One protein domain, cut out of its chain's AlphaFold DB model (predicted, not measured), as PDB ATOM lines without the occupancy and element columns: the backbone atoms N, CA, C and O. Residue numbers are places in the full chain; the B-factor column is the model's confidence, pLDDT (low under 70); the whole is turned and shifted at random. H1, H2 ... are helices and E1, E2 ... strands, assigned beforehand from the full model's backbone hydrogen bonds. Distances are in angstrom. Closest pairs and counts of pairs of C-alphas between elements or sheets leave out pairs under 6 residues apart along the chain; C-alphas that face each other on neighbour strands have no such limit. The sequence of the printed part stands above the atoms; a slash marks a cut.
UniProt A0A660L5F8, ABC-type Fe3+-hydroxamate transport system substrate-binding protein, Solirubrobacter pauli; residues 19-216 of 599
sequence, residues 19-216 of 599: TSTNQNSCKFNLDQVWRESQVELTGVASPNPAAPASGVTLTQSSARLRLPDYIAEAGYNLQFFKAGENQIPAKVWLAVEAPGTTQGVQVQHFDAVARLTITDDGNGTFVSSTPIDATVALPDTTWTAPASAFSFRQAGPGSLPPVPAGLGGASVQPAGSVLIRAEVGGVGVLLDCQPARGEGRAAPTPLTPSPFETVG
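This is residues 19 to 216 of the 599 residues of the protein "ABC-type Fe3+-hydroxamate transport system substrate-binding protein" of Solirubrobacter pauli (UniProt A0A660L5F8). A long, strongly twisted antiparallel sheet is curled into a nearly closed, elongated barrel, and near one end, beside E6, it curls round the short helix H1. E1, E2, E3 and E7 make one wall, E4, E5, E10 and E11 the other; the walls meet where E1 pairs with E11 and where E5 comes close to E7, while E8, E9 and E12 lie toward the end away from H1. The printed part has 198 residues with twelve named strands and one named helix, H1, which comes between E3 and E4 along the chain; the class is mostly strand, and the sheet is branched, with three or more neighbours each for E3 and E4. It is compact, with a radius of gyration of the C-alphas of 18.1 A, yet a rod in outline, spanning 64 by 31 by 29 A.

E1, residues 19 to 28, E2, residues 34 to 46, and E3, residues 55 to 67, form a meander, each strand the antiparallel neighbour of the one before; N 22 and O 39 are 2.8 A apart, N 42 and O 62 3.0 A. On the other side of E3 from E2 are E7, residues 132 to 137, with N 65 and O 134 at 3.0 A, and E8, residues 141 to 144, with N 56 and O 143 at 2.8 A. E4, residues 84 to 97, E5, residues 105 to 120, and E6, residues 126 to 129, form a second meander; N 90 and O 112 are 2.8 A apart, N 119 and O 128 2.8 A. The closest C-alphas of E5 and E7, those of Ala 114 and Ala 134, are 4.3 A apart. On the other side of E4 from E5 are E9, residues 150 to 154, with N 97 and O 153 at 2.9 A, and E10, residues 178 to 184, with N 91 and O 181 at 2.8 A. E11, residues 187 to 197, has E10 on one side, with N 191 and O 180 at 2.8 A, and E1 on the other, with N 27 and O 192 at 2.8 A. E12, residues 213 to 215, is an edge strand beside E9, with N 152 and O 213 at 2.8 A. H1, residues 70 to 77, is on the sheet; its closest C-alpha pair with E6 is Glu 73 and Phe 126, 6.4 A. In H1 every O i to N i+4 pair is within hydrogen-bond range.

E1 begins at C-alpha 19, (135.758, 88.851, 83.338), and E12 ends at C-alpha 215, (134.902, 96.160, 71.593). E5 is 44.1 A long, E4 38.4 A, E2 36.6 A and E3 34.6 A; E5 bends by 58 degrees at residue 109.

The C-alphas farthest apart, Pro 52 and Asn 123, are 64.7 A apart. The printed part has no cut. The links E9 to E10 and E11 to E12 are long. Mean pLDDT of the printed part is 88.8; residue 185 is under 70.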
ATOM      1  N   THR A  19     136.490  89.835  82.531       86.06
ATOM      2  CA  THR A  19     135.758  88.851  83.338       86.06
ATOM      3  C   THR A  19     134.463  89.477  83.833       86.06
ATOM      4  O   THR A  19     134.488  90.586  84.364       86.06
ATOM      5  N   SER A  20     133.338  88.775  83.696       89.06
ATOM      6  CA  SER A  20     132.083  89.135  84.357       89.06
ATOM      7  C   SER A  20     131.541  87.962  85.161       89.06
ATOM      8  O   SER A  20     131.567  86.819  84.718       89.06
ATOM      9  N   THR A  21     131.058  88.244  86.370       89.56
ATOM     10  CA  THR A  21     130.355  87.272  87.216       89.56
ATOM     11  C   THR A  21     128.887  87.660  87.257       89.56
ATOM     12  O   THR A  21     128.547  88.729  87.756       89.56
ATOM     13  N   ASN A  22     128.021  86.806  86.717       89.44
ATOM     14  CA  ASN A  22     126.597  87.078  86.579       89.44
ATOM     15  C   ASN A  22     125.787  86.231  87.560       89.44
ATOM     16  O   ASN A  22     125.938  85.003  87.619       89.44
ATOM     17  N   GLN A  23     124.882  86.888  88.287       91.88
ATOM     18  CA  GLN A  23     123.898  86.204  89.114       91.88
ATOM     19  C   GLN A  23     122.853  85.533  88.221       91.88
ATOM     20  O   GLN A  23     122.263  86.157  87.339       91.88
ATOM     21  N   ASN A  24     122.644  84.247  88.456       93.62
ATOM     22  CA  ASN A  24     121.686  83.418  87.754       93.62
ATOM     23  C   ASN A  24     120.722  82.778  88.752       93.62
ATOM     24  O   ASN A  24     121.073  82.512  89.898       93.62
ATOM     25  N   SER A  25     119.526  82.455  88.276       93.50
ATOM     26  CA  SER A  25     118.606  81.547  88.955       93.50
ATOM     27  C   SER A  25     118.425  80.309  88.084       93.50
ATOM     28  O   SER A  25     118.169  80.427  86.886       93.50
ATOM     29  N   CYS A  26     118.571  79.126  88.675       93.38
ATOM     30  CA  CYS A  26     118.522  77.830  88.003       93.38
ATOM     31  C   CYS A  26     117.311  77.017  88.455       93.38
ATOM     32  O   CYS A  26     117.161  76.754  89.648       93.38
ATOM     33  N   LYS A  27     116.483  76.564  87.512       92.94
ATOM     34  CA  LYS A  27     115.363  75.662  87.772       92.94
ATOM     35  C   LYS A  27     115.815  74.211  87.703       92.94
ATOM     36  O   LYS A  27     116.365  73.764  86.696       92.94
ATOM     37  N   PHE A  28     115.538  73.462  88.760       89.56
ATOM     38  CA  PHE A  28     115.896  72.052  88.863       89.56
ATOM     39  C   PHE A  28     114.787  71.158  88.319       89.56
ATOM     40  O   PHE A  28     113.624  71.294  88.690       89.56
ATOM     41  N   ASN A  29     115.132  70.187  87.472       86.56
ATOM     42  CA  ASN A  29     114.123  69.296  86.892       86.56
ATOM     43  C   ASN A  29     113.438  68.373  87.912       86.56
ATOM     44  O   ASN A  29     112.287  67.995  87.700       86.56
ATOM     45  N   LEU A  30     114.129  68.006  88.994       81.75
ATOM     46  CA  LEU A  30     113.638  67.042  89.983       81.75
ATOM     47  C   LEU A  30     112.509  67.596  90.861       81.75
ATOM     48  O   LEU A  30     111.566  66.870  91.162       81.75
ATOM     49  N   ASP A  31     112.598  68.861  91.269       83.50
ATOM     50  CA  ASP A  31     111.658  69.487  92.211       83.50
ATOM     51  C   ASP A  31     110.995  70.761  91.673       83.50
ATOM     52  O   ASP A  31     110.084  71.293  92.311       83.50
ATOM     53  N   GLN A  32     111.408  71.223  90.487       89.69
ATOM     54  CA  GLN A  32     110.909  72.422  89.814       89.69
ATOM     55  C   GLN A  32     111.146  73.726  90.595       89.69
ATOM     56  O   GLN A  32     110.453  74.713  90.351       89.69
ATOM     57  N   VAL A  33     112.128  73.745  91.501       89.75
ATOM     58  CA  VAL A  33     112.479  74.906  92.332       89.75
ATOM     59  C   VAL A  33     113.636  75.692  91.706       89.75
ATOM     60  O   VAL A  33     114.612  75.102  91.237       89.75
ATOM     61  N   TRP A  34     113.522  77.021  91.712       91.38
ATOM     62  CA  TRP A  34     114.579  77.966  91.358       91.38
ATOM     63  C   TRP A  34     115.536  78.164  92.524       91.38
ATOM     64  O   TRP A  34     115.106  78.325  93.668       91.38
ATOM     65  N   ARG A  35     116.831  78.153  92.228       89.31
ATOM     66  CA  ARG A  35     117.896  78.405  93.201       89.31
ATOM     67  C   ARG A  35     118.954  79.290  92.589       89.31
ATOM     68  O   ARG A  35     119.241  79.162  91.395       89.31
ATOM     69  N   GLU A  36     119.528  80.158  93.397       89.75
ATOM     70  CA  GLU A  36     120.533  81.086  92.919       89.75
ATOM     71  C   GLU A  36     121.875  80.390  92.653       89.75
ATOM     72  O   GLU A  36     122.258  79.409  93.294       89.75
ATOM     73  N   SER A  37     122.579  80.880  91.637       88.19
ATOM     74  CA  SER A  37     123.835  80.327  91.142       88.19
ATOM     75  C   SER A  37     124.653  81.427  90.476       88.19
ATOM     76  O   SER A  37     124.104  82.383  89.935       88.19
ATOM     77  N   GLN A  38     125.974  81.275  90.449       87.44
ATOM     78  CA  GLN A  38     126.861  82.209  89.754       87.44
ATOM     79  C   GLN A  38     127.426  81.583  88.483       87.44
ATOM     80  O   GLN A  38     127.840  80.419  88.475       87.44
ATOM     81  N   VAL A  39     127.439  82.379  87.415       89.31
ATOM     82  CA  VAL A  39     128.095  82.052  86.149       89.31
ATOM     83  C   VAL A  39     129.112  83.143  85.865       89.31
ATOM     84  O   VAL A  39     128.756  84.296  85.629       89.31
ATOM     85  N   GLU A  40     130.384  82.773  85.904       90.88
ATOM     86  CA  GLU A  40     131.489  83.667  85.578       90.88
ATOM     87  C   GLU A  40     131.962  83.373  84.153       90.88
ATOM     88  O   GLU A  40     132.220  82.220  83.801       90.88
ATOM     89  N   LEU A  41     132.033  84.414  83.326       92.12
ATOM     90  CA  LEU A  41     132.481  84.362  81.942       92.12
ATOM     91  C   LEU A  41     133.713  85.238  81.771       92.12
ATOM     92  O   LEU A  41     133.756  86.366  82.257       92.12
ATOM     93  N   THR A  42     134.691  84.729  81.034       91.56
ATOM     94  CA  THR A  42     135.882  85.483  80.643       91.56
ATOM     95  C   THR A  42     136.058  85.446  79.136       91.56
ATOM     96  O   THR A  42     135.583  84.509  78.491       91.56
ATOM     97  N   GLY A  43     136.791  86.405  78.575       91.00
ATOM     98  CA  GLY A  43     137.207  86.368  77.173       91.00
ATOM     99  C   GLY A  43     138.040  87.578  76.762       91.00
ATOM    100  O   GLY A  43     138.094  88.574  77.476       91.00
ATOM    101  N   VAL A  44     138.700  87.469  75.611       89.31
ATOM    102  CA  VAL A  44     139.402  88.571  74.935       89.31
ATOM    103  C   VAL A  44     138.897  88.649  73.507       89.31
ATOM    104  O   VAL A  44     138.957  87.654  72.775       89.31
ATOM    105  N   ALA A  45     138.440  89.825  73.089       89.56
ATOM    106  CA  ALA A  45     138.064  90.063  71.707       89.56
ATOM    107  C   ALA A  45     139.241  90.649  70.926       89.56
ATOM    108  O   ALA A  45     139.933  91.557  71.381       89.56
ATOM    109  N   SER A  46     139.471  90.128  69.724       88.69
ATOM    110  CA  SER A  46     140.496  90.644  68.823       88.69
ATOM    111  C   SER A  46     140.014  90.616  67.368       88.69
ATOM    112  O   SER A  46     139.522  89.574  66.922       88.69
ATOM    113  N   PRO A  47     140.209  91.696  66.589       88.12
ATOM    114  CA  PRO A  47     140.814  92.969  66.993       88.12
ATOM    115  C   PRO A  47     139.897  93.796  67.915       88.12
ATOM    116  O   PRO A  47     138.676  93.696  67.833       88.12
ATOM    117  N   ASN A  48     140.499  94.610  68.786       86.25
ATOM    118  CA  ASN A  48     139.821  95.594  69.633       86.25
ATOM    119  C   ASN A  48     140.716  96.853  69.724       86.25
ATOM    120  O   ASN A  48     141.795  96.763  70.314       86.25
ATOM    121  N   PRO A  49     140.351  97.995  69.104       88.31
ATOM    122  CA  PRO A  49     139.096  98.251  68.396       88.31
ATOM    123  C   PRO A  49     138.999  97.510  67.051       88.31
ATOM    124  O   PRO A  49     140.010  97.147  66.446       88.31
ATOM    125  N   ALA A  50     137.771  97.292  66.580       87.50
ATOM    126  CA  ALA A  50     137.462  96.642  65.310       87.50
ATOM    127  C   ALA A  50     136.998  97.652  64.246       87.50
ATOM    128  O   ALA A  50     136.453  98.712  64.563       87.50
ATOM    129  N   ALA A  51     137.181  97.310  62.969       86.81
ATOM    130  CA  ALA A  51     136.579  98.060  61.869       86.81
ATOM    131  C   ALA A  51     135.108  97.625  61.670       86.81
ATOM    132  O   ALA A  51     134.805  96.441  61.869       86.81
ATOM    133  N   PRO A  52     134.198  98.520  61.244       88.38
ATOM    134  CA  PRO A  52     132.829  98.137  60.897       88.38
ATOM    135  C   PRO A  52     132.798  96.985  59.883       88.38
ATOM    136  O   PRO A  52     133.618  96.946  58.965       88.38
ATOM    137  N   ALA A  53     131.869  96.042  60.058       87.50
ATOM    138  CA  ALA A  53     131.705  94.837  59.235       87.50
ATOM    139  C   ALA A  53     132.914  93.874  59.197       87.50
ATOM    140  O   ALA A  53     132.892  92.887  58.460       87.50
ATOM    141  N   SER A  54     133.957  94.109  60.002       88.19
ATOM    142  CA  SER A  54     135.100  93.199  60.112       88.19
ATOM    143  C   SER A  54     134.833  92.039  61.078       88.19
ATOM    144  O   SER A  54     133.936  92.095  61.923       88.19
ATOM    145  N   GLY A  55     135.614  90.965  60.944       88.44
ATOM    146  CA  GLY A  55     135.556  89.820  61.848       88.44
ATOM    147  C   GLY A  55     136.275  90.095  63.169       88.44
ATOM    148  O   GLY A  55     137.454  90.442  63.173       88.44
ATOM    149  N   VAL A  56     135.585  89.862  64.282       90.69
ATOM    150  CA  VAL A  56     136.113  89.899  65.648       90.69
ATOM    151  C   VAL A  56     136.064  88.493  66.221       90.69
ATOM    152  O   VAL A  56     135.010  87.861  66.251       90.69
ATOM    153  N   THR A  57     137.207  87.982  66.666       92.06
ATOM    154  CA  THR A  57     137.292  86.664  67.296       92.06
ATOM    155  C   THR A  57     137.367  86.824  68.803       92.06
ATOM    156  O   THR A  57     138.258  87.499  69.318       92.06
ATOM    157  N   LEU A  58     136.440  86.181  69.503       90.38
ATOM    158  CA  LEU A  58     136.460  86.044  70.945       90.38
ATOM    159  C   LEU A  58     137.254  84.782  71.301       90.38
ATOM    160  O   LEU A  58     136.850  83.671  70.951       90.38
ATOM    161  N   THR A  59     138.388  84.973  71.970       87.94
ATOM    162  CA  THR A  59     139.353  83.924  72.331       87.94
ATOM    163  C   THR A  59     139.642  83.936  73.828       87.94
ATOM    164  O   THR A  59     139.210  84.835  74.548       87.94
ATOM    165  N   GLN A  60     140.383  82.931  74.313       82.50
ATOM    166  CA  GLN A  60     140.707  82.774  75.744       82.50
ATOM    167  C   GLN A  60     139.462  82.758  76.642       82.50
ATOM    168  O   GLN A  60     139.521  83.087  77.830       82.50
ATOM    169  N   SER A  61     138.335  82.360  76.062       85.81
ATOM    170  CA  SER A  61     137.064  82.390  76.746       85.81
ATOM    171  C   SER A  61     136.965  81.233  77.726       85.81
ATOM    172  O   SER A  61     137.397  80.111  77.441       85.81
ATOM    173  N   SER A  62     136.396  81.486  78.897       87.06
ATOM    174  CA  SER A  62     136.119  80.435  79.867       87.06
ATOM    175  C   SER A  62     134.789  80.675  80.557       87.06
ATOM    176  O   SER A  62     134.337  81.812  80.670       87.06
ATOM    177  N   ALA A  63     134.159  79.586  80.982       87.75
ATOM    178  CA  ALA A  63     132.989  79.623  81.838       87.75
ATOM    179  C   ALA A  63     133.320  78.909  83.145       87.75
ATOM    180  O   ALA A  63     133.788  77.763  83.125       87.75
ATOM    181  N   ARG A  64     133.065  79.567  84.276       87.75
ATOM    182  CA  ARG A  64     133.055  78.938  85.592       87.75
ATOM    183  C   ARG A  64     131.622  78.861  86.096       87.75
ATOM    184  O   ARG A  64     130.928  79.866  86.220       87.75
ATOM    185  N   LEU A  65     131.199  77.634  86.363       80.75
ATOM    186  CA  LEU A  65     129.877  77.304  86.876       80.75
ATOM    187  C   LEU A  65     130.022  76.870  88.326       80.75
ATOM    188  O   LEU A  65     130.823  75.973  88.611       80.75
ATOM    189  N   ARG A  66     129.229  77.474  89.207       78.38
ATOM    190  CA  ARG A  66     129.132  77.072  90.608       78.38
ATOM    191  C   ARG A  66     127.807  76.364  90.841       78.38
ATOM    192  O   ARG A  66     126.760  76.980  90.709       78.38
ATOM    193  N   LEU A  67     127.836  75.073  91.163       75.06
ATOM    194  CA  LEU A  67     126.614  74.343  91.505       75.06
ATOM    195  C   LEU A  67     126.225  74.609  92.971       75.06
ATOM    196  O   LEU A  67     127.117  74.820  93.793       75.06
ATOM    197  N   PRO A  68     124.925  74.569  93.322       72.00
ATOM    198  CA  PRO A  68     124.485  74.795  94.696       72.00
ATOM    199  C   PRO A  68     125.052  73.791  95.703       72.00
ATOM    200  O   PRO A  68     125.065  72.581  95.460       72.00
ATOM    201  N   ASP A  69     125.434  74.291  96.877       73.75
ATOM    202  CA  ASP A  69     126.169  73.518  97.886       73.75
ATOM    203  C   ASP A  69     125.340  72.359  98.482       73.75
ATOM    204  O   ASP A  69     125.893  71.310  98.810       73.75
ATOM    205  N   TYR A  70     124.002  72.466  98.520       74.56
ATOM    206  CA  TYR A  70     123.121  71.392  99.018       74.56
ATOM    207  C   TYR A  70     123.246  70.082  98.218       74.56
ATOM    208  O   TYR A  70     122.931  69.007  98.731       74.56
ATOM    209  N   ILE A  71     123.706  70.149  96.959       80.38
ATOM    210  CA  ILE A  71     123.952  68.960  96.134       80.38
ATOM    211  C   ILE A  71     125.014  68.081  96.797       80.38
ATOM    212  O   ILE A  71     124.903  66.855  96.732       80.38
ATOM    213  N   ALA A  72     126.012  68.677  97.454       85.94
ATOM    214  CA  ALA A  72     127.063  67.943  98.145       85.94
ATOM    215  C   ALA A  72     126.507  67.132  99.321       85.94
ATOM    216  O   ALA A  72     126.757  65.930  99.402       85.94
ATOM    217  N   GLU A  73     125.712  67.764 100.186       83.75
ATOM    218  CA  GLU A  73     125.101  67.108 101.343       83.75
ATOM    219  C   GLU A  73     124.091  66.040 100.915       83.75
ATOM    220  O   GLU A  73     124.180  64.886 101.336       83.75
ATOM    221  N   ALA A  74     123.165  66.381 100.014       81.62
ATOM    222  CA  ALA A  74     122.182  65.432  99.504       81.62
ATOM    223  C   ALA A  74     122.864  64.245  98.808       81.62
ATOM    224  O   ALA A  74     122.506  63.090  99.039       81.62
ATOM    225  N   GLY A  75     123.883  64.514  97.991       83.12
ATOM    226  CA  GLY A  75     124.668  63.481  97.326       83.12
ATOM    227  C   GLY A  75     125.444  62.608  98.309       83.12
ATOM    228  O   GLY A  75     125.532  61.401  98.096       83.12
ATOM    229  N   TYR A  76     125.956  63.164  99.405       84.75
ATOM    230  CA  TYR A  76     126.602  62.391 100.464       84.75
ATOM    231  C   TYR A  76     125.607  61.508 101.228       84.75
ATOM    232  O   TYR A  76     125.818  60.300 101.348       84.75
ATOM    233  N   ASN A  77     124.474  62.072 101.657       82.12
ATOM    234  CA  ASN A  77     123.423  61.361 102.393       82.12
ATOM    235  C   ASN A  77     122.798  60.227 101.561       82.12
ATOM    236  O   ASN A  77     122.458  59.168 102.089       82.12
ATOM    237  N   LEU A  78     122.706  60.413 100.241       80.56
ATOM    238  CA  LEU A  78     122.260  59.396  99.282       80.56
ATOM    239  C   LEU A  78     123.381  58.449  98.816       80.56
ATOM    240  O   LEU A  78     123.132  57.557  98.005       80.56
ATOM    241  N   GLN A  79     124.601  58.608  99.341       84.88
ATOM    242  CA  GLN A  79     125.797  57.818  99.019       84.88
ATOM    243  C   GLN A  79     126.261  57.908  97.554       84.88
ATOM    244  O   GLN A  79     126.971  57.031  97.058       84.88
ATOM    245  N   PHE A  80     125.886  58.977  96.854       84.19
ATOM    246  CA  PHE A  80     126.433  59.337  95.544       84.19
ATOM    247  C   PHE A  80     127.812  59.984  95.655       84.19
ATOM    248  O   PHE A  80     128.639  59.828  94.754       84.19
ATOM    249  N   PHE A  81     128.069  60.667  96.769       88.06
ATOM    250  CA  PHE A  81     129.378  61.181  97.141       88.06
ATOM    251  C   PHE A  81     129.888  60.495  98.403       88.06
ATOM    252  O   PHE A  81     129.131  59.931  99.189       88.06
ATOM    253  N   LYS A  82     131.203  60.533  98.580       90.56
ATOM    254  CA  LYS A  82     131.914  59.989  99.742       90.56
ATOM    255  C   LYS A  82     132.755  61.082 100.388       90.56
ATOM    256  O   LYS A  82     133.060  62.073  99.729       90.56
ATOM    257  N   ALA A  83     133.204  60.862 101.618       91.25
ATOM    258  CA  ALA A  83     134.219  61.713 102.223       91.25
ATOM    259  C   ALA A  83     135.481  61.760 101.334       91.25
ATOM    260  O   ALA A  83     135.868  60.763 100.706       91.25
ATOM    261  N   GLY A  84     136.107  62.931 101.258       91.12
ATOM    262  CA  GLY A  84     137.211  63.239 100.353       91.12
ATOM    263  C   GLY A  84     136.766  63.736  98.971       91.12
ATOM    264  O   GLY A  84     135.665  64.255  98.800       91.12
ATOM    265  N   GLU A  85     137.655  63.626  97.979       91.88
ATOM    266  CA  GLU A  85     137.425  64.161  96.629       91.88
ATOM    267  C   GLU A  85     136.360  63.379  95.838       91.88
ATOM    268  O   GLU A  85     136.396  62.146  95.727       91.88
ATOM    269  N   ASN A  86     135.475  64.130  95.184       90.56
ATOM    270  CA  ASN A  86     134.426  63.666  94.284       90.56
ATOM    271  C   ASN A  86     134.454  64.467  92.971       90.56
ATOM    272  O   ASN A  86     134.974  65.584  92.897       90.56
ATOM    273  N   GLN A  87     133.897  63.875  91.915       90.88
ATOM    274  CA  GLN A  87     133.798  64.486  90.589       90.88
ATOM    275  C   GLN A  87     132.387  64.310  90.040       90.88
ATOM    276  O   GLN A  87     131.823  63.222  90.141       90.88
ATOM    277  N   ILE A  88     131.863  65.362  89.417       89.62
ATOM    278  CA  ILE A  88     130.541  65.394  88.795       89.62
ATOM    279  C   ILE A  88     130.735  65.734  87.314       89.62
ATOM    280  O   ILE A  88     130.999  66.892  86.979       89.62
ATOM    281  N   PRO A  89     130.668  64.745  86.409       90.06
ATOM    282  CA  PRO A  89     130.635  65.008  84.977       90.06
ATOM    283  C   PRO A  89     129.378  65.805  84.621       90.06
ATOM    284  O   PRO A  89     128.292  65.488  85.102       90.06
ATOM    285  N   ALA A  90     129.511  66.806  83.757       89.19
ATOM    286  CA  ALA A  90     128.390  67.598  83.281       89.19
ATOM    287  C   ALA A  90     128.516  67.926  81.790       89.19
ATOM    288  O   ALA A  90     129.618  68.040  81.258       89.19
ATOM    289  N   LYS A  91     127.379  68.098  81.123       90.44
ATOM    290  CA  LYS A  91     127.278  68.694  79.786       90.44
ATOM    291  C   LYS A  91     126.632  70.058  79.908       90.44
ATOM    292  O   LYS A  91     125.643  70.185  80.627       90.44
ATOM    293  N   VAL A  92     127.178  71.044  79.216       91.50
ATOM    294  CA  VAL A  92     126.741  72.433  79.329       91.50
ATOM    295  C   VAL A  92     126.418  72.981  77.950       91.50
ATOM    296  O   VAL A  92     127.178  72.770  77.005       91.50
ATOM    297  N   TRP A  93     125.310  73.708  77.874       94.31
ATOM    298  CA  TRP A  93     124.951  74.581  76.765       94.31
ATOM    299  C   TRP A  93     124.870  76.009  77.294       94.31
ATOM    300  O   TRP A  93     124.211  76.237  78.303       94.31
ATOM    301  N   LEU A  94     125.554  76.945  76.642       94.62
ATOM    302  CA  LEU A  94     125.665  78.343  77.062       94.62
ATOM    303  C   LEU A  94     125.432  79.252  75.858       94.62
ATOM    304  O   LEU A  94     126.149  79.143  74.864       94.62
ATOM    305  N   ALA A  95     124.473  80.163  75.963       95.81
ATOM    306  CA  ALA A  95     124.262  81.228  74.997       95.81
ATOM    307  C   ALA A  95     125.034  82.494  75.408       95.81
ATOM    308  O   ALA A  95     124.870  83.019  76.513       95.81
ATOM    309  N   VAL A  96     125.878  82.983  74.503       95.19
ATOM    310  CA  VAL A  96     126.581  84.268  74.608       95.19
ATOM    311  C   VAL A  96     125.951  85.217  73.600       95.19
ATOM    312  O   VAL A  96     125.691  84.818  72.465       95.19
ATOM    313  N   GLU A  97     125.714  86.460  74.000       95.38
ATOM    314  CA  GLU A  97     125.189  87.500  73.120       95.38
ATOM    315  C   GLU A  97     126.195  88.633  72.915       95.38
ATOM    316  O   GLU A  97     126.976  88.978  73.806       95.38
ATOM    317  N   ALA A  98     126.135  89.216  71.723       95.81
ATOM    318  CA  ALA A  98     126.832  90.429  71.338       95.81
ATOM    319  C   ALA A  98     125.884  91.274  70.471       95.81
ATOM    320  O   ALA A  98     125.908  91.172  69.238       95.81
ATOM    321  N   PRO A  99     124.987  92.063  71.089       92.50
ATOM    322  CA  PRO A  99     123.943  92.770  70.354       92.50
ATOM    323  C   PRO A  99     124.506  93.733  69.308       92.50
ATOM    324  O   PRO A  99     125.524  94.385  69.528       92.50
ATOM    325  N   GLY A 100     123.835  93.804  68.158       88.56
ATOM    326  CA  GLY A 100     124.256  94.604  67.006       88.56
ATOM    327  C   GLY A 100     125.189  93.873  66.037       88.56
ATOM    328  O   GLY A 100     125.223  94.224  64.863       88.56
ATOM    329  N   THR A 101     125.899  92.826  66.473       93.25
ATOM    330  CA  THR A 101     126.616  91.942  65.536       93.25
ATOM    331  C   THR A 101     125.631  91.190  64.636       93.25
ATOM    332  O   THR A 101     124.478  90.976  65.012       93.25
ATOM    333  N   THR A 102     126.080  90.724  63.466       89.56
ATOM    334  CA  THR A 102     125.234  89.940  62.542       89.56
ATOM    335  C   THR A 102     124.659  88.681  63.191       89.56
ATOM    336  O   THR A 102     123.546  88.274  62.882       89.56
ATOM    337  N   GLN A 103     125.430  88.043  64.069       94.00
ATOM    338  CA  GLN A 103     125.045  86.795  64.715       94.00
ATOM    339  C   GLN A 103     124.081  87.040  65.879       94.00
ATOM    340  O   GLN A 103     123.188  86.227  66.096       94.00
ATOM    341  N   GLY A 104     124.242  88.149  66.612       93.56
ATOM    342  CA  GLY A 104     123.422  88.515  67.768       93.56
ATOM    343  C   GLY A 104     123.657  87.610  68.982       93.56
ATOM    344  O   GLY A 104     124.137  88.076  70.012       93.56
ATOM    345  N   VAL A 105     123.374  86.313  68.844       96.00
ATOM    346  CA  VAL A 105     123.550  85.263  69.856       96.00
ATOM    347  C   VAL A 105     124.259  84.060  69.233       96.00
ATOM    348  O   VAL A 105     123.938  83.634  68.125       96.00
ATOM    349  N   GLN A 106     125.195  83.462  69.967       94.56
ATOM    350  CA  GLN A 106     125.796  82.177  69.620       94.56
ATOM    351  C   GLN A 106     125.749  81.221  70.807       94.56
ATOM    352  O   GLN A 106     126.014  81.600  71.950       94.56
ATOM    353  N   VAL A 107     125.446  79.956  70.520       93.94
ATOM    354  CA  VAL A 107     125.357  78.894  71.525       93.94
ATOM    355  C   VAL A 107     126.592  78.013  71.471       93.94
ATOM    356  O   VAL A 107     126.971  77.497  70.422       93.94
ATOM    357  N   GLN A 108     127.193  77.805  72.634       90.81
ATOM    358  CA  GLN A 108     128.341  76.939  72.834       90.81
ATOM    359  C   GLN A 108     127.926  75.687  73.600       90.81
ATOM    360  O   GLN A 108     127.061  75.741  74.472       90.81
ATOM    361  N   HIS A 109     128.564  74.559  73.289       89.12
ATOM    362  CA  HIS A 109     128.305  73.279  73.942       89.12
ATOM    363  C   HIS A 109     129.618  72.583  74.306       89.12
ATOM    364  O   HIS A 109     130.532  72.493  73.484       89.12
ATOM    365  N   PHE A 110     129.735  72.105  75.544       87.25
ATOM    366  CA  PHE A 110     130.981  71.523  76.045       87.25
ATOM    367  C   PHE A 110     130.758  70.578  77.230       87.25
ATOM    368  O   PHE A 110     129.762  70.661  77.950       87.25
ATOM    369  N   ASP A 111     131.715  69.671  77.434       88.62
ATOM    370  CA  ASP A 111     131.762  68.793  78.601       88.62
ATOM    371  C   ASP A 111     132.552  69.470  79.736       88.62
ATOM    372  O   ASP A 111     133.640  70.013  79.528       88.62
ATOM    373  N   ALA A 112     132.027  69.384  80.954       87.25
ATOM    374  CA  ALA A 112     132.612  69.902  82.183       87.25
ATOM    375  C   ALA A 112     132.775  68.779  83.221       87.25
ATOM    376  O   ALA A 112     132.083  67.763  83.184       87.25
ATOM    377  N   VAL A 113     133.689  68.953  84.177       89.06
ATOM    378  CA  VAL A 113     133.787  68.077  85.356       89.06
ATOM    379  C   VAL A 113     133.915  68.956  86.588       89.06
ATOM    380  O   VAL A 113     134.996  69.493  86.842       89.06
ATOM    381  N   ALA A 114     132.826  69.090  87.343       88.25
ATOM    382  CA  ALA A 114     132.852  69.785  88.621       88.25
ATOM    383  C   ALA A 114     133.533  68.912  89.675       88.25
ATOM    384  O   ALA A 114     133.473  67.678  89.618       88.25
ATOM    385  N   ARG A 115     134.214  69.546  90.625       89.25
ATOM    386  CA  ARG A 115     134.915  68.852  91.707       89.25
ATOM    387  C   ARG A 115     134.438  69.381  93.041       89.25
ATOM    388  O   ARG A 115     134.210  70.574  93.176       89.25
ATOM    389  N   LEU A 116     134.350  68.486  94.012       90.75
ATOM    390  CA  LEU A 116     134.105  68.840  95.401       90.75
ATOM    391  C   LEU A 116     134.858  67.897  96.324       90.75
ATOM    392  O   LEU A 116     135.090  66.737  95.984       90.75
ATOM    393  N   THR A 117     135.207  68.386  97.501       92.31
ATOM    394  CA  THR A 117     135.734  67.585  98.600       92.31
ATOM    395  C   THR A 117     134.719  67.614  99.724       92.31
ATOM    396  O   THR A 117     134.272  68.696 100.089       92.31
ATOM    397  N   ILE A 118     134.345  66.447 100.244       92.62
ATOM    398  CA  ILE A 118     133.412  66.328 101.369       92.62
ATOM    399  C   ILE A 118     134.180  65.994 102.640       92.62
ATOM    400  O   ILE A 118     135.025  65.098 102.637       92.62
ATOM    401  N   THR A 119     133.850  66.693 103.718       92.69
ATOM    402  CA  THR A 119     134.326  66.435 105.075       92.69
ATOM    403  C   THR A 119     133.174  65.848 105.883       92.69
ATOM    404  O   THR A 119     132.066  66.389 105.865       92.69
ATOM    405  N   ASP A 120     133.428  64.745 106.579       92.62
ATOM    406  CA  ASP A 120     132.501  64.128 107.528       92.62
ATOM    407  C   ASP A 120     133.071  64.183 108.957       92.62
ATOM    408  O   ASP A 120     134.208  64.607 109.177       92.62
ATOM    409  N   ASP A 121     132.268  63.792 109.942       86.38
ATOM    410  CA  ASP A 121     132.629  63.774 111.368       86.38
ATOM    411  C   ASP A 121     133.460  62.540 111.782       86.38
ATOM    412  O   ASP A 121     133.663  62.291 112.969       86.38
ATOM    413  N   GLY A 122     133.906  61.719 110.823       73.38
ATOM    414  CA  GLY A 122     134.559  60.432 111.076       73.38
ATOM    415  C   GLY A 122     133.616  59.284 111.471       73.38
ATOM    416  O   GLY A 122     134.031  58.125 111.417       73.38
ATOM    417  N   ASN A 123     132.346  59.564 111.790       77.06
ATOM    418  CA  ASN A 123     131.288  58.573 112.043       77.06
ATOM    419  C   ASN A 123     130.326  58.412 110.851       77.06
ATOM    420  O   ASN A 123     129.439  57.551 110.866       77.06
ATOM    421  N   GLY A 124     130.535  59.191 109.790       76.38
ATOM    422  CA  GLY A 124     129.773  59.127 108.550       76.38
ATOM    423  C   GLY A 124     128.638  60.146 108.461       76.38
ATOM    424  O   GLY A 124     127.779  59.983 107.594       76.38
ATOM    425  N   THR A 125     128.638  61.190 109.293       85.69
ATOM    426  CA  THR A 125     127.721  62.336 109.190       85.69
ATOM    427  C   THR A 125     128.364  63.443 108.361       85.69
ATOM    428  O   THR A 125     129.517  63.796 108.598       85.69
ATOM    429  N   PHE A 126     127.635  64.006 107.392       89.69
ATOM    430  CA  PHE A 126     128.115  65.152 106.615       89.69
ATOM    431  C   PHE A 126     128.430  66.335 107.542       89.69
ATOM    432  O   PHE A 126     127.602  66.695 108.374       89.69
ATOM    433  N   VAL A 127     129.606  66.945 107.381       91.31
ATOM    434  CA  VAL A 127     129.998  68.160 108.117       91.31
ATOM    435  C   VAL A 127     130.063  69.351 107.174       91.31
ATOM    436  O   VAL A 127     129.484  70.397 107.453       91.31
ATOM    437  N   SER A 128     130.782  69.217 106.060       91.31
ATOM    438  CA  SER A 128     130.936  70.301 105.090       91.31
ATOM    439  C   SER A 128     131.406  69.799 103.729       91.31
ATOM    440  O   SER A 128     131.833  68.654 103.564       91.31
ATOM    441  N   SER A 129     131.379  70.684 102.735       92.19
ATOM    442  CA  SER A 129     132.004  70.448 101.438       92.19
ATOM    443  C   SER A 129     132.666  71.704 100.891       92.19
ATOM    444  O   SER A 129     132.228  72.817 101.173       92.19
ATOM    445  N   THR A 130     133.679  71.537 100.042       90.56
ATOM    446  CA  THR A 130     134.149  72.642  99.196       90.56
ATOM    447  C   THR A 130     133.072  73.012  98.168       90.56
ATOM    448  O   THR A 130     132.365  72.105  97.715       90.56
ATOM    449  N   PRO A 131     132.997  74.282  97.724       85.25
ATOM    450  CA  PRO A 131     132.112  74.683  96.635       85.25
ATOM    451  C   PRO A 131     132.283  73.802  95.398       85.25
ATOM    452  O   PRO A 131     133.393  73.369  95.070       85.25
ATOM    453  N   ILE A 132     131.174  73.531  94.716       84.56
ATOM    454  CA  ILE A 132     131.162  72.693  93.521       84.56
ATOM    455  C   ILE A 132     131.426  73.578  92.299       84.56
ATOM    456  O   ILE A 132     130.495  74.073  91.664       84.56
ATOM    457  N   ASP A 133     132.701  73.754  91.958       80.75
ATOM    458  CA  ASP A 133     133.117  74.589  90.829       80.75
ATOM    459  C   ASP A 133     133.565  73.761  89.617       80.75
ATOM    460  O   ASP A 133     134.260  72.743  89.735       80.75
ATOM    461  N   ALA A 134     133.218  74.246  88.425       81.94
ATOM    462  CA  ALA A 134     133.748  73.758  87.157       81.94
ATOM    463  C   ALA A 134     134.161  74.930  86.261       81.94
ATOM    464  O   ALA A 134     133.300  75.646  85.762       81.94
ATOM    465  N   THR A 135     135.465  75.087  86.012       83.38
ATOM    466  CA  THR A 135     135.991  76.023  85.003       83.38
ATOM    467  C   THR A 135     136.316  75.276  83.716       83.38
ATOM    468  O   THR A 135     137.096  74.316  83.730       83.38
ATOM    469  N   VAL A 136     135.751  75.722  82.596       85.12
ATOM    470  CA  VAL A 136     135.952  75.109  81.278       85.12
ATOM    471  C   VAL A 136     136.362  76.162  80.258       85.12
ATOM    472  O   VAL A 136     135.796  77.249  80.218       85.12
ATOM    473  N   ALA A 137     137.354  75.824  79.430       85.12
ATOM    474  CA  ALA A 137     137.737  76.643  78.287       85.12
ATOM    475  C   ALA A 137     136.695  76.502  77.172       85.12
ATOM    476  O   ALA A 137     136.348  75.388  76.769       85.12
ATOM    477  N   LEU A 138     136.229  77.640  76.687       85.19
ATOM    478  CA  LEU A 138     135.254  77.763  75.620       85.19
ATOM    479  C   LEU A 138     135.963  77.778  74.252       85.19
ATOM    480  O   LEU A 138     137.080  78.295  74.157       85.19
ATOM    481  N   PRO A 139     135.367  77.197  73.194       84.69
ATOM    482  CA  PRO A 139     135.865  77.355  71.833       84.69
ATOM    483  C   PRO A 139     135.910  78.825  71.396       84.69
ATOM    484  O   PRO A 139     135.057  79.624  71.783       84.69
ATOM    485  N   ASP A 140     136.876  79.158  70.541       90.19
ATOM    486  CA  ASP A 140     136.937  80.480  69.923       90.19
ATOM    487  C   ASP A 140     135.701  80.700  69.033       90.19
ATOM    488  O   ASP A 140     135.279  79.800  68.299       90.19
ATOM    489  N   THR A 141     135.132  81.904  69.081       90.06
ATOM    490  CA  THR A 141     133.955  82.283  68.282       90.06
ATOM    491  C   THR A 141     134.241  83.528  67.462       90.06
ATOM    492  O   THR A 141     134.934  84.431  67.924       90.06
ATOM    493  N   THR A 142     133.713  83.591  66.241       93.31
ATOM    494  CA  THR A 142     133.887  84.743  65.348       93.31
ATOM    495  C   THR A 142     132.558  85.460  65.146       93.31
ATOM    496  O   THR A 142     131.520  84.829  64.926       93.31
ATOM    497  N   TRP A 143     132.626  86.785  65.207       93.62
ATOM    498  CA  TRP A 143     131.508  87.717  65.191       93.62
ATOM    499  C   TRP A 143     131.769  88.815  64.169       93.62
ATOM    500  O   TRP A 143     132.920  89.164  63.916       93.62
ATOM    501  N   THR A 144     130.715  89.370  63.586       93.00
ATOM    502  CA  THR A 144     130.837  90.474  62.628       93.00
ATOM    503  C   THR A 144     130.547  91.790  63.339       93.00
ATOM    504  O   THR A 144     129.453  91.959  63.879       93.00
ATOM    505  N   ALA A 145     131.516  92.709  63.357       92.12
ATOM    506  CA  ALA A 145     131.406  93.971  64.081       92.12
ATOM    507  C   ALA A 145     130.314  94.891  63.485       92.12
ATOM    508  O   ALA A 145     130.302  95.106  62.269       92.12
ATOM    509  N   PRO A 146     129.426  95.470  64.316       92.00
ATOM    510  CA  PRO A 146     128.503  96.523  63.903       92.00
ATOM    511  C   PRO A 146     129.211  97.848  63.583       92.00
ATOM    512  O   PRO A 146     130.431  97.973  63.667       92.00
ATOM    513  N   ALA A 147     128.419  98.860  63.221       88.81
ATOM    514  CA  ALA A 147     128.901 100.225  63.006       88.81
ATOM    515  C   ALA A 147     129.274 100.967  64.308       88.81
ATOM    516  O   ALA A 147     129.987 101.966  64.255       88.81
ATOM    517  N   SER A 148     128.804 100.497  65.465       90.81
ATOM    518  CA  SER A 148     129.033 101.098  66.783       90.81
ATOM    519  C   SER A 148     129.699 100.111  67.746       90.81
ATOM    520  O   SER A 148     129.738  98.908  67.493       90.81
ATOM    521  N   ALA A 149     130.244 100.619  68.856       92.31
ATOM    522  CA  ALA A 149     130.817  99.777  69.903       92.31
ATOM    523  C   ALA A 149     129.791  98.761  70.431       92.31
ATOM    524  O   ALA A 149     128.603  99.062  70.561       92.31
ATOM    525  N   PHE A 150     130.264  97.564  70.762       93.94
ATOM    526  CA  PHE A 150     129.424  96.464  71.227       93.94
ATOM    527  C   PHE A 150     130.121  95.690  72.345       93.94
ATOM    528  O   PHE A 150     131.317  95.849  72.580       93.94
ATOM    529  N   SER A 151     129.366  94.861  73.060       94.56
ATOM    530  CA  SER A 151     129.896  94.104  74.194       94.56
ATOM    531  C   SER A 151     129.403  92.668  74.195       94.56
ATOM    532  O   SER A 151     128.278  92.394  73.778       94.56
ATOM    533  N   PHE A 152     130.259  91.768  74.667       95.50
ATOM    534  CA  PHE A 152     129.950  90.364  74.873       95.50
ATOM    535  C   PHE A 152     129.453  90.140  76.297       95.50
ATOM    536  O   PHE A 152     130.072  90.597  77.264       95.50
ATOM    537  N   ARG A 153     128.351  89.403  76.430       95.06
ATOM    538  CA  ARG A 153     127.758  89.033  77.721       95.06
ATOM    539  C   ARG A 153     127.006  87.708  77.641       95.06
ATOM    540  O   ARG A 153     126.808  87.156  76.561       95.06
ATOM    541  N   GLN A 154     126.604  87.178  78.793       95.38
ATOM    542  CA  GLN A 154     125.665  86.057  78.836       95.38
ATOM    543  C   GLN A 154     124.338  86.481  78.185       95.38
ATOM    544  O   GLN A 154     123.885  87.601  78.412       95.38
ATOM    545  N   ALA A 155     123.716  85.608  77.393       95.69
ATOM    546  CA  ALA A 155     122.427  85.913  76.776       95.69
ATOM    547  C   ALA A 155     121.265  85.894  77.787       95.69
ATOM    548  O   ALA A 155     121.345  85.259  78.847       95.69
ATOM    549  N   GLY A 156     120.167  86.566  77.440       92.94
ATOM    550  CA  GLY A 156     118.910  86.536  78.198       92.94
ATOM    551  C   GLY A 156     118.136  85.206  78.086       92.94
ATOM    552  O   GLY A 156     118.518  84.326  77.309       92.94
ATOM    553  N   PRO A 157     117.047  85.028  78.856       92.94
ATOM    554  CA  PRO A 157     116.223  83.817  78.813       92.94
ATOM    555  C   PRO A 157     115.630  83.543  77.422       92.94
ATOM    556  O   PRO A 157     115.393  84.461  76.641       92.94
ATOM    557  N   GLY A 158     115.403  82.266  77.109       91.81
ATOM    558  CA  GLY A 158     114.872  81.800  75.823       91.81
ATOM    559  C   GLY A 158     115.883  81.780  74.673       91.81
ATOM    560  O   GLY A 158     115.512  81.511  73.535       91.81
ATOM    561  N   SER A 159     117.160  82.052  74.947       94.88
ATOM    562  CA  SER A 159     118.217  82.134  73.929       94.88
ATOM    563  C   SER A 159     118.788  80.779  73.498       94.88
ATOM    564  O   SER A 159     119.494  80.705  72.490       94.88
ATOM    565  N   LEU A 160     118.500  79.698  74.230       95.94
ATOM    566  CA  LEU A 160     118.916  78.351  73.849       95.94
ATOM    567  C   LEU A 160     117.902  77.689  72.893       95.94
ATOM    568  O   LEU A 160     116.700  77.698  73.167       95.94
ATOM    569  N   PRO A 161     118.359  77.047  71.799       93.75
ATOM    570  CA  PRO A 161     117.508  76.214  70.953       93.75
ATOM    571  C   PRO A 161     117.143  74.897  71.666       93.75
ATOM    572  O   PRO A 161     117.681  74.607  72.740       93.75
ATOM    573  N   PRO A 162     116.300  74.039  71.060       94.94
ATOM    574  CA  PRO A 162     116.103  72.684  71.557       94.94
ATOM    575  C   PRO A 162     117.436  71.921  71.609       94.94
ATOM    576  O   PRO A 162     118.177  71.878  70.624       94.94
ATOM    577  N   VAL A 163     117.742  71.294  72.746       92.50
ATOM    578  CA  VAL A 163     119.008  70.578  72.980       92.50
ATOM    579  C   VAL A 163     118.775  69.129  73.426       92.50
ATOM    580  O   VAL A 163     117.818  68.850  74.149       92.50
ATOM    581  N   PRO A 164     119.653  68.171  73.058       90.56
ATOM    582  CA  PRO A 164     119.480  66.741  73.345       90.56
ATOM    583  C   PRO A 164     119.883  66.381  74.789       90.56
ATOM    584  O   PRO A 164     120.796  65.585  75.033       90.56
ATOM    585  N   ALA A 165     119.235  67.008  75.768       88.06
ATOM    586  CA  ALA A 165     119.571  66.885  77.184       88.06
ATOM    587  C   ALA A 165     118.647  65.932  77.966       88.06
ATOM    588  O   ALA A 165     119.006  65.510  79.066       88.06
ATOM    589  N   GLY A 166     117.502  65.546  77.402       80.94
ATOM    590  CA  GLY A 166     116.497  64.708  78.051       80.94
ATOM    591  C   GLY A 166     116.918  63.249  78.263       80.94
ATOM    592  O   GLY A 166     117.979  62.784  77.822       80.94
ATOM    593  N   LEU A 167     116.052  62.498  78.951       73.38
ATOM    594  CA  LEU A 167     116.240  61.066  79.188       73.38
ATOM    595  C   LEU A 167     116.391  60.328  77.848       73.38
ATOM    596  O   LEU A 167     115.641  60.573  76.907       73.38
ATOM    597  N   GLY A 168     117.401  59.460  77.736       72.69
ATOM    598  CA  GLY A 168     117.694  58.754  76.482       72.69
ATOM    599  C   GLY A 168     118.181  59.644  75.327       72.69
ATOM    600  O   GLY A 168     118.281  59.155  74.209       72.69
ATOM    601  N   GLY A 169     118.503  60.921  75.577       77.88
ATOM    602  CA  GLY A 169     118.918  61.877  74.544       77.88
ATOM    603  C   GLY A 169     117.762  62.633  73.885       77.88
ATOM    604  O   GLY A 169     117.974  63.267  72.855       77.88
ATOM    605  N   ALA A 170     116.556  62.577  74.462       81.81
ATOM    606  CA  ALA A 170     115.412  63.351  73.989       81.81
ATOM    607  C   ALA A 170     115.715  64.861  73.950       81.81
ATOM    608  O   ALA A 170     116.447  65.383  74.796       81.81
ATOM    609  N   SER A 171     115.141  65.557  72.967       90.94
ATOM    610  CA  SER A 171     115.265  67.011  72.847       90.94
ATOM    611  C   SER A 171     114.450  67.715  73.936       90.94
ATOM    612  O   SER A 171     113.322  67.317  74.223       90.94
ATOM    613  N   VAL A 172     115.026  68.746  74.547       90.69
ATOM    614  CA  VAL A 172     114.411  69.590  75.578       90.69
ATOM    615  C   VAL A 172     114.587  71.039  75.148       90.69
ATOM    616  O   VAL A 172     115.685  71.414  74.747       90.69
ATOM    617  N   GLN A 173     113.525  71.840  75.236       94.56
ATOM    618  CA  GLN A 173     113.583  73.284  75.018       94.56
ATOM    619  C   GLN A 173     113.888  73.984  76.349       94.56
ATOM    620  O   GLN A 173     113.024  73.964  77.229       94.56
ATOM    621  N   PRO A 174     115.080  74.577  76.531       94.94
ATOM    622  CA  PRO A 174     115.388  75.322  77.744       94.94
ATOM    623  C   PRO A 174     114.637  76.654  77.760       94.94
ATOM    624  O   PRO A 174     114.422  77.274  76.716       94.94
ATOM    625  N   ALA A 175     114.254  77.092  78.953       91.50
ATOM    626  CA  ALA A 175     113.712  78.421  79.197       91.50
ATOM    627  C   ALA A 175     114.826  79.454  79.432       91.50
ATOM    628  O   ALA A 175     114.609  80.641  79.208       91.50
ATOM    629  N   GLY A 176     116.009  79.030  79.882       93.50
ATOM    630  CA  GLY A 176     117.131  79.904  80.192       93.50
ATOM    631  C   GLY A 176     118.145  80.088  79.062       93.50
ATOM    632  O   GLY A 176     117.918  79.726  77.906       93.50
ATOM    633  N   SER A 177     119.288  80.677  79.420       94.50
ATOM    634  CA  SER A 177     120.451  80.860  78.538       94.50
ATOM    635  C   SER A 177     121.608  79.918  78.853       94.50
ATOM    636  O   SER A 177     122.580  79.855  78.095       94.50
ATOM    637  N   VAL A 178     121.506  79.157  79.947       94.50
ATOM    638  CA  VAL A 178     122.452  78.100  80.309       94.50
ATOM    639  C   VAL A 178     121.685  76.846  80.698       94.50
ATOM    640  O   VAL A 178     120.877  76.881  81.617       94.50
ATOM    641  N   LEU A 179     121.976  75.719  80.055       94.25
ATOM    642  CA  LEU A 179     121.486  74.413  80.487       94.25
ATOM    643  C   LEU A 179     122.662  73.555  80.940       94.25
ATOM    644  O   LEU A 179     123.621  73.361  80.193       94.25
ATOM    645  N   ILE A 180     122.566  72.995  82.142       92.06
ATOM    646  CA  ILE A 180     123.562  72.085  82.706       92.06
ATOM    647  C   ILE A 180     122.905  70.729  82.933       92.06
ATOM    648  O   ILE A 180     121.941  70.608  83.685       92.06
ATOM    649  N   ARG A 181     123.462  69.684  82.325       90.88
ATOM    650  CA  ARG A 181     123.143  68.292  82.642       90.88
ATOM    651  C   ARG A 181     124.276  67.689  83.454       90.88
ATOM    652  O   ARG A 181     125.290  67.305  82.874       90.88
ATOM    653  N   ALA A 182     124.102  67.586  84.763       88.50
ATOM    654  CA  ALA A 182     125.057  66.961  85.670       88.50
ATOM    655  C   ALA A 182     124.710  65.482  85.902       88.50
ATOM    656  O   ALA A 182     123.548  65.131  86.083       88.50
ATOM    657  N   GLU A 183     125.712  64.608  85.921       86.06
ATOM    658  CA  GLU A 183     125.547  63.181  86.211       86.06
ATOM    659  C   GLU A 183     125.983  62.903  87.658       86.06
ATOM    660  O   GLU A 183     127.177  62.854  87.967       86.06
ATOM    661  N   VAL A 184     125.011  62.722  88.556       81.62
ATOM    662  CA  VAL A 184     125.229  62.510  89.995       81.62
ATOM    663  C   VAL A 184     124.789  61.096  90.357       81.62
ATOM    664  O   VAL A 184     123.613  60.763  90.271       81.62
ATOM    665  N   GLY A 185     125.735  60.223  90.721       68.56
ATOM    666  CA  GLY A 185     125.408  58.856  91.153       68.56
ATOM    667  C   GLY A 185     124.692  57.989  90.103       68.56
ATOM    668  O   GLY A 185     124.013  57.033  90.465       68.56
ATOM    669  N   GLY A 186     124.821  58.318  88.812       72.38
ATOM    670  CA  GLY A 186     124.103  57.653  87.714       72.38
ATOM    671  C   GLY A 186     122.710  58.225  87.419       72.38
ATOM    672  O   GLY A 186     121.987  57.654  86.605       72.38
ATOM    673  N   VAL A 187     122.341  59.338  88.061       76.12
ATOM    674  CA  VAL A 187     121.125  60.114  87.795       76.12
ATOM    675  C   VAL A 187     121.496  61.415  87.083       76.12
ATOM    676  O   VAL A 187     122.354  62.166  87.550       76.12
ATOM    677  N   GLY A 188     120.828  61.698  85.965       81.25
ATOM    678  CA  GLY A 188     120.967  62.964  85.248       81.25
ATOM    679  C   GLY A 188     120.119  64.063  85.891       81.25
ATOM    680  O   GLY A 188     118.890  64.007  85.840       81.25
ATOM    681  N   VAL A 189     120.771  65.071  86.464       86.12
ATOM    682  CA  VAL A 189     120.145  66.288  86.995       86.12
ATOM    683  C   VAL A 189     120.234  67.377  85.933       86.12
ATOM    684  O   VAL A 189     121.317  67.638  85.405       86.12
ATOM    685  N   LEU A 190     119.104  68.002  85.610       90.75
ATOM    686  CA  LEU A 190     119.046  69.129  84.681       90.75
ATOM    687  C   LEU A 190     118.818  70.419  85.466       90.75
ATOM    688  O   LEU A 190     117.885  70.499  86.267       90.75
ATOM    689  N   LEU A 191     119.674  71.406  85.211       92.00
ATOM    690  CA  LEU A 191     119.583  72.759  85.736       92.00
ATOM    691  C   LEU A 191     119.421  73.705  84.550       92.00
ATOM    692  O   LEU A 191     120.319  73.804  83.713       92.00
ATOM    693  N   ASP A 192     118.273  74.364  84.478       94.38
ATOM    694  CA  ASP A 192     117.954  75.352  83.448       94.38
ATOM    695  C   ASP A 192     118.063  76.752  84.051       94.38
ATOM    696  O   ASP A 192     117.269  77.126  84.914       94.38
ATOM    697  N   CYS A 193     119.105  77.485  83.675       94.44
ATOM    698  CA  CYS A 193     119.532  78.707  84.334       94.44
ATOM    699  C   CYS A 193     119.380  79.932  83.440       94.44
ATOM    700  O   CYS A 193     119.679  79.911  82.243       94.44
ATOM    701  N   GLN A 194     118.982  81.035  84.063       94.69
ATOM    702  CA  GLN A 194     118.845  82.334  83.419       94.69
ATOM    703  C   GLN A 194     119.392  83.451  84.315       94.69
ATOM    704  O   GLN A 194     119.320  83.321  85.542       94.69
ATOM    705  N   PRO A 195     119.883  84.563  83.735       95.06
ATOM    706  CA  PRO A 195     120.230  85.759  84.488       95.06
ATOM    707  C   PRO A 195     119.002  86.306  85.211       95.06
ATOM    708  O   PRO A 195     118.081  86.840  84.591       95.06
ATOM    709  N   ALA A 196     118.954  86.108  86.521       94.38
ATOM    710  CA  ALA A 196     117.807  86.451  87.344       94.38
ATOM    711  C   ALA A 196     118.172  86.368  88.829       94.38
ATOM    712  O   ALA A 196     119.134  85.688  89.203       94.38
ATOM    713  N   ARG A 197     117.360  87.017  89.664       93.75
ATOM    714  CA  ARG A 197     117.402  86.936  91.127       93.75
ATOM    715  C   ARG A 197     116.117  86.306  91.661       93.75
ATOM    716  O   ARG A 197     115.034  86.616  91.164       93.75
ATOM    717  N   GLY A 198     116.227  85.494  92.704       88.44
ATOM    718  CA  GLY A 198     115.089  84.883  93.383       88.44
ATOM    719  C   GLY A 198     115.158  83.361  93.451       88.44
ATOM    720  O   GLY A 198     115.610  82.681  92.530       88.44
ATOM    721  N   GLU A 199     114.645  82.827  94.555       89.94
ATOM    722  CA  GLU A 199     114.575  81.394  94.833       89.94
ATOM    723  C   GLU A 199     113.130  80.946  95.082       89.94
ATOM    724  O   GLU A 199     112.251  81.742  95.415       89.94
ATOM    725  N   GLY A 200     112.881  79.645  94.946       89.12
ATOM    726  CA  GLY A 200     111.583  79.039  95.228       89.12
ATOM    727  C   GLY A 200     110.820  78.618  93.973       89.12
ATOM    728  O   GLY A 200     111.392  78.352  92.921       89.12
ATOM    729  N   ARG A 201     109.498  78.465  94.093       89.31
ATOM    730  CA  ARG A 201     108.646  77.997  92.981       89.31
ATOM    731  C   ARG A 201     108.157  79.119  92.067       89.31
ATOM    732  O   ARG A 201     107.726  78.836  90.951       89.31
ATOM    733  N   ALA A 202     108.206  80.363  92.539       89.56
ATOM    734  CA  ALA A 202     107.867  81.529  91.736       89.56
ATOM    735  C   ALA A 202     108.917  81.749  90.641       89.56
ATOM    736  O   ALA A 202     110.075  81.361  90.793       89.56
ATOM    737  N   ALA A 203     108.510  82.363  89.531       86.44
ATOM    738  CA  ALA A 203     109.458  82.775  88.506       86.44
ATOM    739  C   ALA A 203     110.411  83.841  89.086       86.44
ATOM    740  O   ALA A 203     109.934  84.774  89.737       86.44
ATOM    741  N   PRO A 204     111.731  83.715  88.875       92.50
ATOM    742  CA  PRO A 204     112.693  84.670  89.401       92.50
ATOM    743  C   PRO A 204     112.641  85.968  88.586       92.50
ATOM    744  O   PRO A 204     112.227  85.982  87.425       92.50
ATOM    745  N   THR A 205     113.072  87.070  89.190       94.06
ATOM    746  CA  THR A 205     113.108  88.387  88.550       94.06
ATOM    747  C   THR A 205     114.292  88.463  87.581       94.06
ATOM    748  O   THR A 205     115.429  88.326  88.039       94.06
ATOM    749  N   PRO A 206     114.079  88.683  86.269       92.44
ATOM    750  CA  PRO A 206     115.164  88.741  85.290       92.44
ATOM    751  C   PRO A 206     116.186  89.842  85.590       92.44
ATOM    752  O   PRO A 206     115.836  90.913  86.085       92.44
ATOM    753  N   LEU A 207     117.446  89.584  85.247       93.06
ATOM    754  CA  LEU A 207     118.548  90.539  85.340       93.06
ATOM    755  C   LEU A 207     119.213  90.719  83.977       93.06
ATOM    756  O   LEU A 207     119.221  89.807  83.153       93.06
ATOM    757  N   THR A 208     119.838  91.877  83.772       90.38
ATOM    758  CA  THR A 208     120.709  92.118  82.618       90.38
ATOM    759  C   THR A 208     122.150  91.761  82.987       90.38
ATOM    760  O   THR A 208     122.710  92.394  83.886       90.38
ATOM    761  N   PRO A 209     122.778  90.777  82.319       91.88
ATOM    762  CA  PRO A 209     124.171  90.411  82.560       91.88
ATOM    763  C   PRO A 209     125.147  91.554  82.295       91.88
ATOM    764  O   PRO A 209     124.997  92.311  81.332       91.88
ATOM    765  N   SER A 210     126.200  91.635  83.107       91.25
ATOM    766  CA  SER A 210     127.304  92.558  82.859       91.25
ATOM    767  C   SER A 210     128.184  92.052  81.709       91.25
ATOM    768  O   SER A 210     128.452  90.845  81.614       91.25
ATOM    769  N   PRO A 211     128.671  92.953  80.837       93.06
ATOM    770  CA  PRO A 211     129.605  92.570  79.793       93.06
ATOM    771  C   PRO A 211     130.930  92.111  80.392       93.06
ATOM    772  O   PRO A 211     131.408  92.688  81.366       93.06
ATOM    773  N   PHE A 212     131.512  91.064  79.810       92.31
ATOM    774  CA  PHE A 212     132.865  90.625  80.161       92.31
ATOM    775  C   PHE A 212     133.914  91.162  79.194       92.31
ATOM    776  O   PHE A 212     135.083  91.160  79.539       92.31
ATOM    777  N   GLU A 213     133.517  91.627  78.009       93.00
ATOM    778  CA  GLU A 213     134.422  92.224  77.031       93.00
ATOM    779  C   GLU A 213     133.666  93.259  76.196       93.00
ATOM    780  O   GLU A 213     132.546  93.001  75.748       93.00
ATOM    781  N   THR A 214     134.278  94.419  75.967       92.19
ATOM    782  CA  THR A 214     133.706  95.502  75.155       92.19
ATOM    783  C   THR A 214     134.659  95.841  74.024       92.19
ATOM    784  O   THR A 214     135.834  96.113  74.258       92.19
ATOM    785  N   VAL A 215     134.138  95.864  72.801       90.31
ATOM    786  CA  VAL A 215     134.902  96.160  71.593       90.31
ATOM    787  C   VAL A 215     134.544  97.547  71.095       90.31
ATOM    788  O   VAL A 215     133.392  97.825  70.748       90.31
ATOM    789  N   GLY A 216     135.546  98.424  71.048       90.50
ATOM    790  CA  GLY A 216     135.413  99.713  70.379       90.50
ATOM    791  C   GLY A 216     135.323  99.529  68.864       90.50
ATOM    792  O   GLY A 216     135.965  98.639  68.308       90.50
TER     793      GLY A 216